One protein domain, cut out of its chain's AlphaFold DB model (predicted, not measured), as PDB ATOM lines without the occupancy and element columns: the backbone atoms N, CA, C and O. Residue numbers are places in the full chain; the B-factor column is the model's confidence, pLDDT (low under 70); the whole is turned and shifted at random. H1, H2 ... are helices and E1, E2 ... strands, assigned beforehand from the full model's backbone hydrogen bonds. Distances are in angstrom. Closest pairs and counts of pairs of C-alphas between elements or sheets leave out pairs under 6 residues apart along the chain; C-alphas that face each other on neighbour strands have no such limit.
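Overview. This is residues 3 to 37 and 96 to 194 of the 194 residues of an uncharacterized protein of Croceimicrobium hydrocarbonivorans (UniProt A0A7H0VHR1). Two four-stranded antiparallel sheets, E1 E8 E7 E6 and E2 E3 E4 E5, stand face to face as a strongly twisted sandwich, and from the end of E1 a long helix, H1, sticks out as a free arm. Two short helices, H2 and H3, graze the second sheet. The printed part has 134 residues with three named helices and eight named strands, in the order E1 H1 H2 H3 E2 E3 E4 E5 E6 E7 E8, of the mixed class. The whole is loose, with a radius of gyration of the C-alphas of 18.1 A and spans of 51, 35 and 32 A.

Along the chain. In the first sheet, E1 is residues 3 to 11, 25.8 A long, starting at C-alpha 3 (-51.246, -46.530, -40.247). E8, residues 184 to 193, measures 28.7 A and ends at C-alpha 193 (-54.362, -43.353, -43.830). E7 is residues 174 to 181 and E6 residues 164 to 171, each 22.5 A. In the second sheet, E2 is residues 119 to 125, 14.8 A, E3 129 to 136, 21.5 A, E4 141 to 148, 22.8 A, and E5 154 to 160, 15.8 A. H1, residues 14 to 37, is 34.7 A long and ends at C-alpha 37 (-11.045, -31.818, -61.920). H2 is residues 100 to 106, 10.6 A, and H3 residues 112 to 115, 5.2 A.

Arrangement. E1 and E8 are antiparallel, with N 6 and O 189 at 3.0 A. E8 and E7 form a hairpin, with N 177 and O 188 at 2.9 A, and so do E7 and E6, with N 168 and O 176 at 2.9 A. E6 E7 E8 and E2 E3 E4 E5 are meanders, each strand the antiparallel neighbour of the one before. N 124 and O 131 of E2 and E3 are 3.0 A apart, N 132 and O 145 of E3 and E4 2.9 A, and N 146 and O 155 of E4 and E5 2.8 A. The facing parts of the sandwich are 10.7 A centre to centre, with strands at 25 degrees; the closest C-alphas of E2 and E6, Leu 124 and Leu 167, are 6.2 A apart. H2 only grazes the second sheet with residues 101 to 105, and H3 with 112 to 114. H1 stands free and has a kink of 28 degrees near residue 29. O i to N i+4 pairs are within hydrogen-bond range in 18 of 20 in H1 and 1 of 3 in H2, where 4 of 4 O i to N i+3 pairs are; H3 is too short for an i+4 pair.

Size, cuts and confidence. Without H1 the body spans 46 by 33 by 30 A. Residues 38 to 95 are not printed, and C-alphas 37 and 96 are 33.1 A apart across the cut. Of the links that are printed whole, none is long. Mean pLDDT of the printed part is 71.6; 54 residues are under 70, among them 12 to 21 and 96 to 117.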
ATOM      1  N   PHE A   3     -52.421 -46.123 -39.475       89.19
ATOM      2  CA  PHE A   3     -51.246 -46.530 -40.247       89.19
ATOM      3  C   PHE A   3     -51.497 -47.882 -40.921       89.19
ATOM      4  O   PHE A   3     -51.932 -48.836 -40.275       89.19
ATOM      5  N   GLU A   4     -51.211 -47.959 -42.215       92.75
ATOM      6  CA  GLU A   4     -51.085 -49.201 -42.974       92.75
ATOM      7  C   GLU A   4     -49.619 -49.636 -42.968       92.75
ATOM      8  O   GLU A   4     -48.727 -48.861 -43.319       92.75
ATOM      9  N   LEU A   5     -49.374 -50.884 -42.567       92.94
ATOM     10  CA  LEU A   5     -48.034 -51.443 -42.428       92.94
ATOM     11  C   LEU A   5     -47.816 -52.563 -43.433       92.94
ATOM     12  O   LEU A   5     -48.690 -53.403 -43.659       92.94
ATOM     13  N   SER A   6     -46.617 -52.605 -43.997       91.62
ATOM     14  CA  SER A   6     -46.165 -53.735 -44.797       91.62
ATOM     15  C   SER A   6     -44.707 -54.047 -44.501       91.62
ATOM     16  O   SER A   6     -43.865 -53.156 -44.432       91.62
ATOM     17  N   GLU A   7     -44.430 -55.329 -44.275       89.88
ATOM     18  CA  GLU A   7     -43.129 -55.810 -43.827       89.88
ATOM     19  C   GLU A   7     -42.497 -56.713 -44.875       89.88
ATOM     20  O   GLU A   7     -43.151 -57.574 -45.472       89.88
ATOM     21  N   TYR A   8     -41.194 -56.546 -45.063       84.19
ATOM     22  CA  TYR A   8     -40.432 -57.255 -46.076       84.19
ATOM     23  C   TYR A   8     -39.097 -57.685 -45.486       84.19
ATOM     24  O   TYR A   8     -38.430 -56.923 -44.794       84.19
ATOM     25  N   TYR A   9     -38.670 -58.908 -45.781       80.62
ATOM     26  CA  TYR A   9     -37.320 -59.352 -45.459       80.62
ATOM     27  C   TYR A   9     -36.599 -59.716 -46.746       80.62
ATOM     28  O   TYR A   9     -36.986 -60.656 -47.442       80.62
ATOM     29  N   SER A  10     -35.535 -58.979 -47.050       74.56
ATOM     30  CA  SER A  10     -34.664 -59.283 -48.177       74.56
ATOM     31  C   SER A  10     -33.347 -59.850 -47.656       74.56
ATOM     32  O   SER A  10     -32.602 -59.204 -46.921       74.56
ATOM     33  N   ALA A  11     -33.046 -61.096 -48.014       71.94
ATOM     34  CA  ALA A  11     -31.712 -61.632 -47.777       71.94
ATOM     35  C   ALA A  11     -30.726 -60.939 -48.728       71.94
ATOM     36  O   ALA A  11     -31.038 -60.754 -49.908       71.94
ATOM     37  N   TYR A  12     -29.521 -60.616 -48.250       63.38
ATOM     38  CA  TYR A  12     -28.467 -60.098 -49.124       63.38
ATOM     39  C   TYR A  12     -28.155 -61.136 -50.202       63.38
ATOM     40  O   TYR A  12     -27.517 -62.163 -49.947       63.38
ATOM     41  N   SER A  13     -28.612 -60.870 -51.424       65.12
ATOM     42  CA  SER A  13     -28.321 -61.738 -52.553       65.12
ATOM     43  C   SER A  13     -26.833 -61.633 -52.905       65.12
ATOM     44  O   SER A  13     -26.195 -60.592 -52.716       65.12
ATOM     45  N   ARG A  14     -26.256 -62.706 -53.460       65.50
ATOM     46  CA  ARG A  14     -24.871 -62.670 -53.967       65.50
ATOM     47  C   ARG A  14     -24.681 -61.585 -55.040       65.50
ATOM     48  O   ARG A  14     -23.591 -61.038 -55.150       65.50
ATOM     49  N   LEU A  15     -25.743 -61.258 -55.780       66.88
ATOM     50  CA  LEU A  15     -25.755 -60.196 -56.787       66.88
ATOM     51  C   LEU A  15     -25.679 -58.801 -56.149       66.88
ATOM     52  O   LEU A  15     -24.946 -57.953 -56.647       66.88
ATOM     53  N   THR A  16     -26.368 -58.578 -55.025       59.03
ATOM     54  CA  THR A  16     -26.336 -57.302 -54.288       59.03
ATOM     55  C   THR A  16     -24.937 -57.028 -53.739       59.03
ATOM     56  O   THR A  16     -24.400 -55.950 -53.955       59.03
ATOM     57  N   LYS A  17     -24.286 -58.048 -53.160       62.66
ATOM     58  CA  LYS A  17     -22.885 -57.944 -52.715       62.66
ATOM     59  C   LYS A  17     -21.925 -57.627 -53.858       62.66
ATOM     60  O   LYS A  17     -21.005 -56.838 -53.692       62.66
ATOM     61  N   PHE A  18     -22.121 -58.246 -55.023       69.62
ATOM     62  CA  PHE A  18     -21.292 -57.963 -56.195       69.62
ATOM     63  C   PHE A  18     -21.460 -56.512 -56.668       69.62
ATOM     64  O   PHE A  18     -20.472 -55.861 -57.000       69.62
ATOM     65  N   LYS A  19     -22.696 -56.000 -56.656       68.50
ATOM     66  CA  LYS A  19     -22.996 -54.604 -56.988       68.50
ATOM     67  C   LYS A  19     -22.323 -53.630 -56.013       68.50
ATOM     68  O   LYS A  19     -21.666 -52.708 -56.476       68.50
ATOM     69  N   GLU A  20     -22.414 -53.869 -54.706       61.94
ATOM     70  CA  GLU A  20     -21.766 -53.033 -53.677       61.94
ATOM     71  C   GLU A  20     -20.238 -53.015 -53.826       61.94
ATOM     72  O   GLU A  20     -19.611 -51.960 -53.762       61.94
ATOM     73  N   VAL A  21     -19.625 -54.174 -54.091       69.75
ATOM     74  CA  VAL A  21     -18.178 -54.263 -54.351       69.75
ATOM     75  C   VAL A  21     -17.799 -53.482 -55.611       69.75
ATOM     76  O   VAL A  21     -16.800 -52.762 -55.609       69.75
ATOM     77  N   LEU A  22     -18.592 -53.588 -56.680       73.69
ATOM     78  CA  LEU A  22     -18.362 -52.849 -57.920       73.69
ATOM     79  C   LEU A  22     -18.493 -51.332 -57.710       73.69
ATOM     80  O   LEU A  22     -17.642 -50.583 -58.182       73.69
ATOM     81  N   GLU A  23     -19.519 -50.884 -56.985       67.62
ATOM     82  CA  GLU A  23     -19.716 -49.475 -56.623       67.62
ATOM     83  C   GLU A  23     -18.554 -48.950 -55.770       67.62
ATOM     84  O   GLU A  23     -18.011 -47.886 -56.070       67.62
ATOM     85  N   GLY A  24     -18.095 -49.729 -54.786       66.31
ATOM     86  CA  GLY A  24     -16.922 -49.394 -53.976       66.31
ATOM     87  C   GLY A  24     -15.649 -49.233 -54.812       66.31
ATOM     88  O   GLY A  24     -14.924 -48.252 -54.655       66.31
ATOM     89  N   ILE A  25     -15.399 -50.146 -55.757       77.75
ATOM     90  CA  ILE A  25     -14.257 -50.047 -56.682       77.75
ATOM     91  C   ILE A  25     -14.381 -48.803 -57.565       77.75
ATOM     92  O   ILE A  25     -13.406 -48.076 -57.743       77.75
ATOM     93  N   LEU A  26     -15.569 -48.523 -58.104       72.06
ATOM     94  CA  LEU A  26     -15.802 -47.343 -58.937       72.06
ATOM     95  C   LEU A  26     -15.547 -46.045 -58.159       72.06
ATOM     96  O   LEU A  26     -14.908 -45.142 -58.695       72.06
ATOM     97  N   LEU A  27     -15.964 -45.961 -56.893       66.81
ATOM     98  CA  LEU A  27     -15.735 -44.787 -56.045       66.81
ATOM     99  C   LEU A  27     -14.244 -44.480 -55.839       66.81
ATOM    100  O   LEU A  27     -13.867 -43.306 -55.879       66.81
ATOM    101  N   ILE A  28     -13.394 -45.507 -55.716       73.44
ATOM    102  CA  ILE A  28     -11.933 -45.347 -55.588       73.44
ATOM    103  C   ILE A  28     -11.340 -44.602 -56.790       73.44
ATOM    104  O   ILE A  28     -10.391 -43.844 -56.622       73.44
ATOM    105  N   PHE A  29     -11.896 -44.769 -57.993       76.38
ATOM    106  CA  PHE A  29     -11.397 -44.101 -59.202       76.38
ATOM    107  C   PHE A  29     -12.148 -42.807 -59.533       76.38
ATOM    108  O   PHE A  29     -11.551 -41.836 -60.004       76.38
ATOM    109  N   ILE A  30     -13.452 -42.769 -59.261       71.62
ATOM    110  CA  ILE A  30     -14.321 -41.629 -59.560       71.62
ATOM    111  C   ILE A  30     -13.998 -40.439 -58.649       71.62
ATOM    112  O   ILE A  30     -13.916 -39.304 -59.125       71.62
ATOM    113  N   PHE A  31     -13.779 -40.678 -57.354       69.38
ATOM    114  CA  PHE A  31     -13.549 -39.599 -56.395       69.38
ATOM    115  C   PHE A  31     -12.242 -38.829 -56.664       69.38
ATOM    116  O   PHE A  31     -12.303 -37.599 -56.776       69.38
ATOM    117  N   PRO A  32     -11.080 -39.481 -56.891       76.44
ATOM    118  CA  PRO A  32      -9.860 -38.777 -57.283       76.44
ATOM    119  C   PRO A  32     -10.017 -38.007 -58.593       76.44
ATOM    120  O   PRO A  32      -9.521 -36.889 -58.705       76.44
ATOM    121  N   PHE A  33     -10.741 -38.559 -59.571       77.38
ATOM    122  CA  PHE A  33     -10.987 -37.876 -60.841       77.38
ATOM    123  C   PHE A  33     -11.762 -36.564 -60.645       77.38
ATOM    124  O   PHE A  33     -11.342 -35.512 -61.138       77.38
ATOM    125  N   PHE A  34     -12.862 -36.592 -59.886       73.56
ATOM    126  CA  PHE A  34     -13.629 -35.382 -59.581       73.56
ATOM    127  C   PHE A  34     -12.838 -34.383 -58.735       73.56
ATOM    128  O   PHE A  34     -12.911 -33.181 -59.001       73.56
ATOM    129  N   TYR A  35     -12.046 -34.864 -57.776       71.38
ATOM    130  CA  TYR A  35     -11.190 -34.025 -56.943       71.38
ATOM    131  C   TYR A  35     -10.115 -33.300 -57.767       71.38
ATOM    132  O   TYR A  35      -9.967 -32.081 -57.671       71.38
ATOM    133  N   VAL A  36      -9.424 -34.015 -58.659       76.25
ATOM    134  CA  VAL A  36      -8.436 -33.432 -59.579       76.25
ATOM    135  C   VAL A  36      -9.099 -32.424 -60.519       76.25
ATOM    136  O   VAL A  36      -8.589 -31.316 -60.695       76.25
ATOM    137  N   ARG A  37     -10.276 -32.746 -61.073       73.81
ATOM    138  CA  ARG A  37     -11.045 -31.818 -61.920       73.81
ATOM    139  C   ARG A  37     -11.422 -30.537 -61.169       73.81
ATOM    140  O   ARG A  37     -11.313 -29.450 -61.733       73.81
ATOM    141  N   ASP A  96     -18.821 -31.012 -29.294       37.84
ATOM    142  CA  ASP A  96     -19.634 -30.000 -29.972       37.84
ATOM    143  C   ASP A  96     -20.670 -30.738 -30.826       37.84
ATOM    144  O   ASP A  96     -20.432 -31.115 -31.971       37.84
ATOM    145  N   ASP A  97     -21.787 -31.032 -30.173       38.56
ATOM    146  CA  ASP A  97     -22.771 -32.016 -30.570       38.56
ATOM    147  C   ASP A  97     -23.654 -31.503 -31.729       38.56
ATOM    148  O   ASP A  97     -24.522 -30.645 -31.507       38.56
ATOM    149  N   PRO A  98     -23.498 -32.008 -32.974       38.94
ATOM    150  CA  PRO A  98     -24.463 -31.747 -34.040       38.94
ATOM    151  C   PRO A  98     -25.829 -32.410 -33.765       38.94
ATOM    152  O   PRO A  98     -26.803 -32.090 -34.445       38.94
ATOM    153  N   PHE A  99     -25.931 -33.275 -32.748       42.19
ATOM    154  CA  PHE A  99     -27.124 -34.015 -32.325       42.19
ATOM    155  C   PHE A  99     -27.974 -33.266 -31.277       42.19
ATOM    156  O   PHE A  99     -29.035 -33.744 -30.861       42.19
ATOM    157  N   ARG A 100     -27.625 -32.001 -30.965       35.66
ATOM    158  CA  ARG A 100     -28.486 -31.052 -30.221       35.66
ATOM    159  C   ARG A 100     -29.899 -30.898 -30.799       35.66
ATOM    160  O   ARG A 100     -30.786 -30.414 -30.095       35.66
ATOM    161  N   ASP A 101     -30.136 -31.282 -32.050       40.94
ATOM    162  CA  ASP A 101     -31.441 -31.148 -32.697       40.94
ATOM    163  C   ASP A 101     -32.486 -32.174 -32.233       40.94
ATOM    164  O   ASP A 101     -33.674 -31.847 -32.256       40.94
ATOM    165  N   VAL A 102     -32.085 -33.337 -31.702       40.44
ATOM    166  CA  VAL A 102     -33.023 -34.286 -31.063       40.44
ATOM    167  C   VAL A 102     -33.469 -33.748 -29.694       40.44
ATOM    168  O   VAL A 102     -34.640 -33.832 -29.319       40.44
ATOM    169  N   MET A 103     -32.572 -33.055 -28.982       40.50
ATOM    170  CA  MET A 103     -32.884 -32.334 -27.739       40.50
ATOM    171  C   MET A 103     -33.826 -31.131 -27.947       40.50
ATOM    172  O   MET A 103     -34.458 -30.692 -26.983       40.50
ATOM    173  N   LYS A 104     -33.986 -30.607 -29.175       40.69
ATOM    174  CA  LYS A 104     -34.936 -29.508 -29.454       40.69
ATOM    175  C   LYS A 104     -36.406 -29.928 -29.324       40.69
ATOM    176  O   LYS A 104     -37.240 -29.052 -29.125       40.69
ATOM    177  N   PHE A 105     -36.735 -31.224 -29.333       38.91
ATOM    178  CA  PHE A 105     -38.102 -31.706 -29.061       38.91
ATOM    179  C   PHE A 105     -38.475 -31.746 -27.577       38.91
ATOM    180  O   PHE A 105     -39.637 -31.952 -27.241       38.91
ATOM    181  N   ARG A 106     -37.525 -31.476 -26.671       40.25
ATOM    182  CA  ARG A 106     -37.836 -31.189 -25.261       40.25
ATOM    183  C   ARG A 106     -38.338 -29.753 -25.052       40.25
ATOM    184  O   ARG A 106     -38.631 -29.364 -23.924       40.25
ATOM    185  N   ALA A 107     -38.433 -28.949 -26.116       40.09
ATOM    186  CA  ALA A 107     -38.968 -27.599 -26.053       40.09
ATOM    187  C   ALA A 107     -40.506 -27.623 -26.082       40.09
ATOM    188  O   ALA A 107     -41.103 -27.823 -27.130       40.09
ATOM    189  N   PHE A 108     -41.104 -27.413 -24.905       36.66
ATOM    190  CA  PHE A 108     -42.452 -26.888 -24.634       36.66
ATOM    191  C   PHE A 108     -43.533 -27.031 -25.739       36.66
ATOM    192  O   PHE A 108     -43.473 -26.314 -26.739       36.66
ATOM    193  N   PRO A 109     -44.626 -27.784 -25.502       45.94
ATOM    194  CA  PRO A 109     -45.021 -28.399 -24.234       45.94
ATOM    195  C   PRO A 109     -44.157 -29.612 -23.874       45.94
ATOM    196  O   PRO A 109     -43.700 -30.350 -24.739       45.94
ATOM    197  N   GLU A 110     -43.926 -29.808 -22.577       53.16
ATOM    198  CA  GLU A 110     -43.288 -31.020 -22.063       53.16
ATOM    199  C   GLU A 110     -44.188 -32.215 -22.399       53.16
ATOM    200  O   GLU A 110     -45.336 -32.271 -21.958       53.16
ATOM    201  N   ILE A 111     -43.702 -33.135 -23.235       58.91
ATOM    202  CA  ILE A 111     -44.414 -34.365 -23.587       58.91
ATOM    203  C   ILE A 111     -43.910 -35.449 -22.628       58.91
ATOM    204  O   ILE A 111     -42.790 -35.927 -22.820       58.91
ATOM    205  N   PRO A 112     -44.697 -35.886 -21.621       59.81
ATOM    206  CA  PRO A 112     -44.218 -36.828 -20.601       59.81
ATOM    207  C   PRO A 112     -43.707 -38.152 -21.192       59.81
ATOM    208  O   PRO A 112     -42.773 -38.768 -20.688       59.81
ATOM    209  N   ALA A 113     -44.277 -38.561 -22.330       58.66
ATOM    210  CA  ALA A 113     -43.848 -39.753 -23.058       58.66
ATOM    211  C   ALA A 113     -42.418 -39.652 -23.631       58.66
ATOM    212  O   ALA A 113     -41.813 -40.686 -23.904       58.66
ATOM    213  N   LEU A 114     -41.877 -38.441 -23.819       63.84
ATOM    214  CA  LEU A 114     -40.502 -38.213 -24.281       63.84
ATOM    215  C   LEU A 114     -39.493 -38.127 -23.124       63.84
ATOM    216  O   LEU A 114     -38.315 -38.411 -23.329       63.84
ATOM    217  N   SER A 115     -39.921 -37.732 -21.919       62.06
ATOM    218  CA  SER A 115     -39.033 -37.579 -20.754       62.06
ATOM    219  C   SER A 115     -38.707 -38.900 -20.055       62.06
ATOM    220  O   SER A 115     -37.655 -39.018 -19.435       62.06
ATOM    221  N   GLU A 116     -39.590 -39.895 -20.159       63.34
ATOM    222  CA  GLU A 116     -39.443 -41.205 -19.504       63.34
ATOM    223  C   GLU A 116     -38.852 -42.287 -20.426       63.34
ATOM    224  O   GLU A 116     -38.719 -43.448 -20.030       63.34
ATOM    225  N   ALA A 117     -38.515 -41.927 -21.665       65.25
ATOM    226  CA  ALA A 117     -38.126 -42.858 -22.712       65.25
ATOM    227  C   ALA A 117     -36.722 -42.573 -23.258       65.25
ATOM    228  O   ALA A 117     -36.277 -41.428 -23.339       65.25
ATOM    229  N   HIS A 118     -36.037 -43.640 -23.669       71.88
ATOM    230  CA  HIS A 118     -34.775 -43.561 -24.400       71.88
ATOM    231  C   HIS A 118     -35.052 -43.754 -25.889       71.88
ATOM    232  O   HIS A 118     -35.763 -44.691 -26.263       71.88
ATOM    233  N   PHE A 119     -34.484 -42.889 -26.722       69.69
ATOM    234  CA  PHE A 119     -34.650 -42.922 -28.173       69.69
ATOM    235  C   PHE A 119     -33.310 -43.165 -28.857       69.69
ATOM    236  O   PHE A 119     -32.272 -42.772 -28.325       69.69
ATOM    237  N   ASP A 120     -33.363 -43.836 -30.003       67.31
ATOM    238  CA  ASP A 120     -32.264 -43.906 -30.961       67.31
ATOM    239  C   ASP A 120     -32.015 -42.505 -31.545       67.31
ATOM    240  O   ASP A 120     -32.904 -41.646 -31.533       67.31
ATOM    241  N   GLU A 121     -30.815 -42.267 -32.062       63.41
ATOM    242  CA  GLU A 121     -30.417 -40.972 -32.630       63.41
ATOM    243  C   GLU A 121     -31.097 -40.685 -33.977       63.41
ATOM    244  O   GLU A 121     -31.060 -39.561 -34.473       63.41
ATOM    245  N   VAL A 122     -31.729 -41.697 -34.574       66.06
ATOM    246  CA  VAL A 122     -32.399 -41.600 -35.872       66.06
ATOM    247  C   VAL A 122     -33.812 -41.028 -35.712       66.06
ATOM    248  O   VAL A 122     -34.733 -41.721 -35.270       66.06
ATOM    249  N   ASP A 123     -33.994 -39.783 -36.152       77.00
ATOM    250  CA  ASP A 123     -35.294 -39.142 -36.348       77.00
ATOM    251  C   ASP A 123     -35.571 -38.846 -37.832       77.00
ATOM    252  O   ASP A 123     -34.669 -38.638 -38.647       77.00
ATOM    253  N   LEU A 124     -36.848 -38.842 -38.212       78.25
ATOM    254  CA  LEU A 124     -37.283 -38.430 -39.547       78.25
ATOM    255  C   LEU A 124     -38.420 -37.422 -39.423       78.25
ATOM    256  O   LEU A 124     -39.520 -37.762 -38.992       78.25
ATOM    257  N   LYS A 125     -38.148 -36.185 -39.838       77.38
ATOM    258  CA  LYS A 125     -39.132 -35.098 -39.876       77.38
ATOM    259  C   LYS A 125     -39.863 -35.117 -41.214       77.38
ATOM    260  O   LYS A 125     -39.215 -35.082 -42.259       77.38
ATOM    261  N   THR A 126     -41.186 -35.132 -41.164       76.56
ATOM    262  CA  THR A 126     -42.083 -35.016 -42.318       76.56
ATOM    263  C   THR A 126     -42.962 -33.773 -42.162       76.56
ATOM    264  O   THR A 126     -42.888 -33.052 -41.163       76.56
ATOM    265  N   GLU A 127     -43.812 -33.490 -43.147       74.06
ATOM    266  CA  GLU A 127     -44.774 -32.382 -43.050       74.06
ATOM    267  C   GLU A 127     -45.819 -32.600 -41.938       74.06
ATOM    268  O   GLU A 127     -46.360 -31.640 -41.390       74.06
ATOM    269  N   GLN A 128     -46.095 -33.857 -41.586       71.19
ATOM    270  CA  GLN A 128     -47.136 -34.263 -40.640       71.19
ATOM    271  C   GLN A 128     -46.615 -34.377 -39.203       71.19
ATOM    272  O   GLN A 128     -47.386 -34.216 -38.255       71.19
ATOM    273  N   GLY A 129     -45.324 -34.660 -39.022       77.44
ATOM    274  CA  GLY A 129     -44.754 -34.894 -37.702       77.44
ATOM    275  C   GLY A 129     -43.332 -35.433 -37.741       77.44
ATOM    276  O   GLY A 129     -42.601 -35.255 -38.715       77.44
ATOM    277  N   ILE A 130     -42.931 -36.094 -36.660       82.50
ATOM    278  CA  ILE A 130     -41.602 -36.689 -36.514       82.50
ATOM    279  C   ILE A 130     -41.733 -38.167 -36.179       82.50
ATOM    280  O   ILE A 130     -42.397 -38.544 -35.215       82.50
ATOM    281  N   TYR A 131     -41.049 -39.000 -36.951       84.38
ATOM    282  CA  TYR A 131     -40.842 -40.404 -36.635       84.38
ATOM    283  C   TYR A 131     -39.595 -40.560 -35.763       84.38
ATOM    284  O   TYR A 131     -38.545 -39.996 -36.066       84.38
ATOM    285  N   LEU A 132     -39.724 -41.330 -34.684       85.00
ATOM    286  CA  LEU A 132     -38.699 -41.562 -33.666       85.00
ATOM    287  C   LEU A 132     -38.617 -43.057 -33.360       85.00
ATOM    288  O   LEU A 132     -39.643 -43.734 -33.327       85.00
ATOM    289  N   ILE A 133     -37.430 -43.575 -33.060       82.62
ATOM    290  CA  ILE A 133     -37.266 -44.965 -32.616       82.62
ATOM    291  C   ILE A 133     -37.009 -44.977 -31.114       82.62
ATOM    292  O   ILE A 133     -36.036 -44.411 -30.635       82.62
ATOM    293  N   ARG A 134     -37.890 -45.619 -30.350       83.69
ATOM    294  CA  ARG A 134     -37.785 -45.756 -28.894       83.69
ATOM    295  C   ARG A 134     -37.197 -47.112 -28.522       83.69
ATOM    296  O   ARG A 134     -37.672 -48.136 -29.008       83.69
ATOM    297  N   PHE A 135     -36.246 -47.152 -27.595       76.31
ATOM    298  CA  PHE A 135     -35.773 -48.402 -26.997       76.31
ATOM    299  C   PHE A 135     -36.793 -48.940 -25.984       76.31
ATOM    300  O   PHE A 135     -37.294 -48.202 -25.134       76.31
ATOM    301  N   ASN A 136     -37.075 -50.244 -26.031       74.62
ATOM    302  CA  ASN A 136     -37.974 -50.907 -25.086       74.62
ATOM    303  C   ASN A 136     -37.176 -51.688 -24.029       74.62
ATOM    304  O   ASN A 136     -36.777 -52.828 -24.284       74.62
ATOM    305  N   PRO A 137     -37.001 -51.150 -22.808       57.66
ATOM    306  CA  PRO A 137     -36.189 -51.799 -21.777       57.66
ATOM    307  C   PRO A 137     -36.827 -53.073 -21.204       57.66
ATOM    308  O   PRO A 137     -36.131 -53.900 -20.629       57.66
ATOM    309  N   LYS A 138     -38.152 -53.248 -21.335       64.62
ATOM    310  CA  LYS A 138     -38.885 -54.378 -20.732       64.62
ATOM    311  C   LYS A 138     -38.963 -55.633 -21.606       64.62
ATOM    312  O   LYS A 138     -39.247 -56.699 -21.072       64.62
ATOM    313  N   SER A 139     -38.789 -55.517 -22.921       58.25
ATOM    314  CA  SER A 139     -39.133 -56.591 -23.866       58.25
ATOM    315  C   SER A 139     -38.029 -56.930 -24.867       58.25
ATOM    316  O   SER A 139     -38.316 -57.675 -25.793       58.25
ATOM    317  N   GLU A 140     -36.819 -56.377 -24.705       60.84
ATOM    318  CA  GLU A 140     -35.702 -56.508 -25.655       60.84
ATOM    319  C   GLU A 140     -36.122 -56.143 -27.094       60.84
ATOM    320  O   GLU A 140     -36.483 -56.987 -27.912       60.84
ATOM    321  N   GLY A 141     -36.117 -54.852 -27.428       74.25
ATOM    322  CA  GLY A 141     -36.498 -54.405 -28.768       74.25
ATOM    323  C   GLY A 141     -36.607 -52.897 -28.898       74.25
ATOM    324  O   GLY A 141     -36.199 -52.151 -28.007       74.25
ATOM    325  N   MET A 142     -37.190 -52.461 -30.010       83.44
ATOM    326  CA  MET A 142     -37.426 -51.049 -30.302       83.44
ATOM    327  C   MET A 142     -38.885 -50.831 -30.715       83.44
ATOM    328  O   MET A 142     -39.581 -51.774 -31.085       83.44
ATOM    329  N   THR A 143     -39.370 -49.598 -30.662       88.06
ATOM    330  CA  THR A 143     -40.694 -49.207 -31.160       88.06
ATOM    331  C   THR A 143     -40.531 -48.007 -32.070       88.06
ATOM    332  O   THR A 143     -39.916 -47.020 -31.677       88.06
ATOM    333  N   LEU A 144     -41.107 -48.072 -33.269       89.69
ATOM    334  CA  LEU A 144     -41.285 -46.888 -34.095       89.69
ATOM    335  C   LEU A 144     -42.448 -46.081 -33.528       89.69
ATOM    336  O   LEU A 144     -43.568 -46.584 -33.391       89.69
ATOM    337  N   CYS A 145     -42.177 -44.829 -33.223       89.06
ATOM    338  CA  CYS A 145     -43.131 -43.871 -32.716       89.06
ATOM    339  C   CYS A 145     -43.298 -42.723 -33.712       89.06
ATOM    340  O   CYS A 145     -42.370 -42.381 -34.440       89.06
ATOM    341  N   PHE A 146     -44.473 -42.109 -33.707       87.94
ATOM    342  CA  PHE A 146     -44.781 -40.906 -34.460       87.94
ATOM    343  C   PHE A 146     -45.273 -39.823 -33.505       87.94
ATOM    344  O   PHE A 146     -46.151 -40.066 -32.674       87.94
ATOM    345  N   LEU A 147     -44.690 -38.638 -33.609       80.88
ATOM    346  CA  LEU A 147     -45.120 -37.438 -32.917       80.88
ATOM    347  C   LEU A 147     -45.741 -36.500 -33.949       80.88
ATOM    348  O   LEU A 147     -45.019 -35.910 -34.751       80.88
ATOM    349  N   ALA A 148     -47.066 -36.384 -33.941       77.06
ATOM    350  CA  ALA A 148     -47.774 -35.499 -34.857       77.06
ATOM    351  C   ALA A 148     -47.499 -34.024 -34.524       77.06
ATOM    352  O   ALA A 148     -47.314 -33.664 -33.361       77.06
ATOM    353  N   ASN A 149     -47.505 -33.156 -35.536       70.50
ATOM    354  CA  ASN A 149     -47.279 -31.720 -35.347       70.50
ATOM    355  C   ASN A 149     -48.403 -31.028 -34.552       70.50
ATOM    356  O   ASN A 149     -48.175 -29.990 -33.932       70.50
ATOM    357  N   ASP A 150     -49.615 -31.580 -34.584       68.00
ATOM    358  CA  ASP A 150     -50.832 -31.033 -33.980       68.00
ATOM    359  C   ASP A 150     -51.242 -31.719 -32.664       68.00
ATOM    360  O   ASP A 150     -52.113 -31.212 -31.953       68.00
ATOM    361  N   GLU A 151     -50.589 -32.823 -32.286       68.56
ATOM    362  CA  GLU A 151     -50.862 -33.556 -31.048       68.56
ATOM    363  C   GLU A 151     -49.599 -33.697 -30.183       68.56
ATOM    364  O   GLU A 151     -48.600 -34.287 -30.584       68.56
ATOM    365  N   ALA A 152     -49.667 -33.260 -28.921       68.69
ATOM    366  CA  ALA A 152     -48.606 -33.467 -27.927       68.69
ATOM    367  C   ALA A 152     -48.611 -34.905 -27.364       68.69
ATOM    368  O   ALA A 152     -48.608 -35.128 -26.149       68.69
ATOM    369  N   ARG A 153     -48.681 -35.900 -28.251       72.12
ATOM    370  CA  ARG A 153     -48.763 -37.319 -27.910       72.12
ATOM    371  C   ARG A 153     -47.857 -38.134 -28.823       72.12
ATOM    372  O   ARG A 153     -47.931 -38.041 -30.040       72.12
ATOM    373  N   LEU A 154     -47.081 -39.021 -28.204       79.06
ATOM    374  CA  LEU A 154     -46.330 -40.042 -28.919       79.06
ATOM    375  C   LEU A 154     -47.263 -41.204 -29.300       79.06
ATOM    376  O   LEU A 154     -47.858 -41.848 -28.430       79.06
ATOM    377  N   ILE A 155     -47.408 -41.457 -30.595       87.50
ATOM    378  CA  ILE A 155     -48.215 -42.543 -31.152       87.50
ATOM    379  C   ILE A 155     -47.283 -43.712 -31.472       87.50
ATOM    380  O   ILE A 155     -46.325 -43.564 -32.221       87.50
ATOM    381  N   GLU A 156     -47.544 -44.888 -30.908       90.88
ATOM    382  CA  GLU A 156     -46.793 -46.098 -31.252       90.88
ATOM    383  C   GLU A 156     -47.294 -46.640 -32.594       90.88
ATOM    384  O   GLU A 156     -48.470 -46.976 -32.734       90.88
ATOM    385  N   VAL A 157     -46.401 -46.695 -33.582       90.94
ATOM    386  CA  VAL A 157     -46.717 -47.138 -34.944       90.94
ATOM    387  C   VAL A 157     -46.565 -48.651 -35.040       90.94
ATOM    388  O   VAL A 157     -47.498 -49.350 -35.426       90.94
ATOM    389  N   THR A 158     -45.389 -49.170 -34.680       90.12
ATOM    390  CA  THR A 158     -45.121 -50.611 -34.679       90.12
ATOM    391  C   THR A 158     -43.930 -50.970 -33.796       90.12
ATOM    392  O   THR A 158     -43.046 -50.147 -33.550       90.12
ATOM    393  N   ASN A 159     -43.886 -52.220 -33.338       88.62
ATOM    394  CA  ASN A 159     -42.718 -52.763 -32.660       88.62
ATOM    395  C   ASN A 159     -41.689 -53.225 -33.689       88.62
ATOM    396  O   ASN A 159     -41.990 -53.971 -34.616       88.62
ATOM    397  N   LEU A 160     -40.456 -52.796 -33.480       79.75
ATOM    398  CA  LEU A 160     -39.311 -53.117 -34.301       79.75
ATOM    399  C   LEU A 160     -38.438 -54.158 -33.597       79.75
ATOM    400  O   LEU A 160     -38.337 -54.228 -32.368       79.75
ATOM    401  N   ARG A 161     -37.757 -54.974 -34.401       73.88
ATOM    402  CA  ARG A 161     -36.716 -55.875 -33.894       73.88
ATOM    403  C   ARG A 161     -35.544 -55.062 -33.342       73.88
ATOM    404  O   ARG A 161     -35.280 -53.965 -33.829       73.88
ATOM    405  N   SER A 162     -34.819 -55.643 -32.382       68.88
ATOM    406  CA  SER A 162     -33.588 -55.070 -31.821       68.88
ATOM    407  C   SER A 162     -32.443 -55.123 -32.848       68.88
ATOM    408  O   SER A 162     -31.608 -56.025 -32.835       68.88
ATOM    409  N   LEU A 163     -32.482 -54.207 -33.815       67.25
ATOM    410  CA  LEU A 163     -31.531 -54.014 -34.913       67.25
ATOM    411  C   LEU A 163     -31.218 -52.521 -35.020       67.25
ATOM    412  O   LEU A 163     -31.970 -51.708 -34.500       67.25
ATOM    413  N   THR A 164     -30.159 -52.152 -35.736       74.75
ATOM    414  CA  THR A 164     -29.955 -50.753 -36.139       74.75
ATOM    415  C   THR A 164     -30.888 -50.422 -37.296       74.75
ATOM    416  O   THR A 164     -30.947 -51.187 -38.268       74.75
ATOM    417  N   TRP A 165     -31.584 -49.292 -37.196       73.94
ATOM    418  CA  TRP A 165     -32.585 -48.857 -38.162       73.94
ATOM    419  C   TRP A 165     -32.197 -47.546 -38.838       73.94
ATOM    420  O   TRP A 165     -31.580 -46.682 -38.230       73.94
ATOM    421  N   VAL A 166     -32.595 -47.389 -40.097       78.50
ATOM    422  CA  VAL A 166     -32.531 -46.124 -40.837       78.50
ATOM    423  C   VAL A 166     -33.935 -45.772 -41.305       78.50
ATOM    424  O   VAL A 166     -34.669 -46.642 -41.770       78.50
ATOM    425  N   LEU A 167     -34.311 -44.503 -41.179       78.81
ATOM    426  CA  LEU A 167     -35.606 -43.991 -41.618       78.81
ATOM    427  C   LEU A 167     -35.445 -43.174 -42.901       78.81
ATOM    428  O   LEU A 167     -34.457 -42.465 -43.092       78.81
ATOM    429  N   SER A 168     -36.409 -43.274 -43.809       80.75
ATOM    430  CA  SER A 168     -36.443 -42.489 -45.043       80.75
ATOM    431  C   SER A 168     -37.875 -42.246 -45.494       80.75
ATOM    432  O   SER A 168     -38.692 -43.163 -45.512       80.75
ATOM    433  N   GLU A 169     -38.185 -41.022 -45.909       85.44
ATOM    434  CA  GLU A 169     -39.454 -40.726 -46.571       85.44
ATOM    435  C   GLU A 169     -39.318 -40.985 -48.075       85.44
ATOM    436  O   GLU A 169     -38.472 -40.396 -48.752       85.44
ATOM    437  N   LEU A 170     -40.134 -41.894 -48.610       79.75
ATOM    438  CA  LEU A 170     -40.124 -42.212 -50.041       79.75
ATOM    439  C   LEU A 170     -40.955 -41.210 -50.839       79.75
ATOM    440  O   LEU A 170     -40.591 -40.823 -51.952       79.75
ATOM    441  N   LYS A 171     -42.113 -40.854 -50.284       84.25
ATOM    442  CA  LYS A 171     -43.099 -39.895 -50.794       84.25
ATOM    443  C   LYS A 171     -43.863 -39.336 -49.589       84.25
ATOM    444  O   LYS A 171     -43.908 -40.039 -48.582       84.25
ATOM    445  N   PRO A 172     -44.524 -38.172 -49.710       82.69
ATOM    446  CA  PRO A 172     -45.346 -37.625 -48.633       82.69
ATOM    447  C   PRO A 172     -46.294 -38.676 -48.034       82.69
ATOM    448  O   PRO A 172     -47.082 -39.282 -48.768       82.69
ATOM    449  N   GLY A 173     -46.166 -38.930 -46.728       79.81
ATOM    450  CA  GLY A 173     -46.984 -39.903 -45.982       79.81
ATOM    451  C   GLY A 173     -46.630 -41.383 -46.204       79.81
ATOM    452  O   GLY A 173     -47.362 -42.265 -45.744       79.81
ATOM    453  N   LEU A 174     -45.534 -41.675 -46.916       87.75
ATOM    454  CA  LEU A 174     -44.969 -43.017 -47.085       87.75
ATOM    455  C   LEU A 174     -43.532 -43.054 -46.555       87.75
ATOM    456  O   LEU A 174     -42.586 -42.629 -47.229       87.75
ATOM    457  N   VAL A 175     -43.378 -43.640 -45.374       87.69
ATOM    458  CA  VAL A 175     -42.099 -43.787 -44.677       87.69
ATOM    459  C   VAL A 175     -41.600 -45.221 -44.786       87.69
ATOM    460  O   VAL A 175     -42.366 -46.178 -44.701       87.69
ATOM    461  N   GLN A 176     -40.297 -45.366 -44.970       88.56
ATOM    462  CA  GLN A 176     -39.577 -46.625 -44.942       88.56
ATOM    463  C   GLN A 176     -38.647 -46.645 -43.731       88.56
ATOM    464  O   GLN A 176     -37.878 -45.708 -43.518       88.56
ATOM    465  N   ALA A 177     -38.704 -47.730 -42.967       86.56
ATOM    466  CA  ALA A 177     -37.722 -48.067 -41.950       86.56
ATOM    467  C   ALA A 177     -36.940 -49.305 -42.407       86.56
ATOM    468  O   ALA A 177     -37.545 -50.337 -42.697       86.56
ATOM    469  N   ASP A 178     -35.613 -49.210 -42.466       78.19
ATOM    470  CA  ASP A 178     -34.708 -50.293 -42.854       78.19
ATOM    471  C   ASP A 178     -33.862 -50.747 -41.661       78.19
ATOM    472  O   ASP A 178     -33.004 -50.011 -41.181       78.19
ATOM    473  N   GLY A 179     -34.094 -51.970 -41.194       76.44
ATOM    474  CA  GLY A 179     -33.350 -52.632 -40.130       76.44
ATOM    475  C   GLY A 179     -32.280 -53.560 -40.697       76.44
ATOM    476  O   GLY A 179     -32.585 -54.503 -41.439       76.44
ATOM    477  N   TYR A 180     -31.022 -53.347 -40.322       67.06
ATOM    478  CA  TYR A 180     -29.903 -54.153 -40.814       67.06
ATOM    479  C   TYR A 180     -29.663 -55.358 -39.906       67.06
ATOM    480  O   TYR A 180     -29.213 -55.233 -38.768       67.06
ATOM    481  N   ALA A 181     -29.944 -56.552 -40.425       61.00
ATOM    482  CA  ALA A 181     -29.657 -57.819 -39.763       61.00
ATOM    483  C   ALA A 181     -28.449 -58.499 -40.416       61.00
ATOM    484  O   ALA A 181     -28.154 -58.303 -41.598       61.00
ATOM    485  N   ASN A 182     -27.755 -59.373 -39.681       54.44
ATOM    486  CA  ASN A 182     -26.658 -60.138 -40.267       54.44
ATOM    487  C   ASN A 182     -27.179 -60.984 -41.449       54.44
ATOM    488  O   ASN A 182     -27.860 -61.990 -41.246       54.44
ATOM    489  N   LYS A 183     -26.815 -60.580 -42.677       62.19
ATOM    490  CA  LYS A 183     -27.206 -61.173 -43.974       62.19
ATOM    491  C   LYS A 183     -28.613 -60.829 -44.493       62.19
ATOM    492  O   LYS A 183     -29.039 -61.464 -45.462       62.19
ATOM    493  N   GLY A 184     -29.275 -59.786 -43.991       64.25
ATOM    494  CA  GLY A 184     -30.469 -59.249 -44.655       64.25
ATOM    495  C   GLY A 184     -30.843 -57.829 -44.249       64.25
ATOM    496  O   GLY A 184     -30.308 -57.284 -43.287       64.25
ATOM    497  N   VAL A 185     -31.789 -57.257 -44.986       75.12
ATOM    498  CA  VAL A 185     -32.444 -55.993 -44.646       75.12
ATOM    499  C   VAL A 185     -33.910 -56.297 -44.375       75.12
ATOM    500  O   VAL A 185     -34.599 -56.897 -45.210       75.12
ATOM    501  N   TYR A 186     -34.361 -55.925 -43.187       74.88
ATOM    502  CA  TYR A 186     -35.760 -55.976 -42.802       74.88
ATOM    503  C   TYR A 186     -36.363 -54.594 -43.016       74.88
ATOM    504  O   TYR A 186     -35.860 -53.618 -42.480       74.88
ATOM    505  N   GLN A 187     -37.399 -54.510 -43.836       82.94
ATOM    506  CA  GLN A 187     -37.998 -53.251 -44.249       82.94
ATOM    507  C   GLN A 187     -39.420 -53.182 -43.724       82.94
ATOM    508  O   GLN A 187     -40.177 -54.148 -43.849       82.94
ATOM    509  N   VAL A 188     -39.787 -52.029 -43.185       85.50
ATOM    510  CA  VAL A 188     -41.156 -51.707 -42.796       85.50
ATOM    511  C   VAL A 188     -41.565 -50.473 -43.578       85.50
ATOM    512  O   VAL A 188     -40.963 -49.412 -43.426       85.50
ATOM    513  N   LEU A 189     -42.575 -50.616 -44.430       90.56
ATOM    514  CA  LEU A 189     -43.219 -49.483 -45.081       90.56
ATOM    515  C   LEU A 189     -44.452 -49.093 -44.275       90.56
ATOM    516  O   LEU A 189     -45.329 -49.923 -44.017       90.56
ATOM    517  N   ILE A 190     -44.495 -47.819 -43.908       91.88
ATOM    518  CA  ILE A 190     -45.572 -47.179 -43.174       91.88
ATOM    519  C   ILE A 190     -46.262 -46.210 -44.117       91.88
ATOM    520  O   ILE A 190     -45.639 -45.278 -44.626       91.88
ATOM    521  N   LYS A 191     -47.554 -46.427 -44.335       91.25
ATOM    522  CA  LYS A 191     -48.408 -45.518 -45.084       91.25
ATOM    523  C   LYS A 191     -49.465 -44.943 -44.152       91.25
ATOM    524  O   LYS A 191     -50.225 -45.687 -43.534       91.25
ATOM    525  N   GLU A 192     -49.521 -43.625 -44.061       83.50
ATOM    526  CA  GLU A 192     -50.571 -42.934 -43.313       83.50
ATOM    527  C   GLU A 192     -51.914 -43.037 -44.053       83.50
ATOM    528  O   GLU A 192     -51.974 -42.966 -45.286       83.50
ATOM    529  N   VAL A 193     -52.997 -43.240 -43.300       84.62
ATOM    530  CA  VAL A 193     -54.362 -43.353 -43.830       84.62
ATOM    531  C   VAL A 193     -55.284 -42.387 -43.090       84.62
ATOM    532  O   VAL A 193     -55.259 -42.328 -41.854       84.62
ATOM    533  N   GLU A 194     -56.094 -41.659 -43.862       73.31
ATOM    534  CA  GLU A 194     -57.157 -40.761 -43.379       73.31
ATOM    535  C   GLU A 194     -58.335 -41.525 -42.742       73.31
ATOM    536  O   GLU A 194     -58.773 -42.567 -43.290       73.31
TER     537      GLU A 194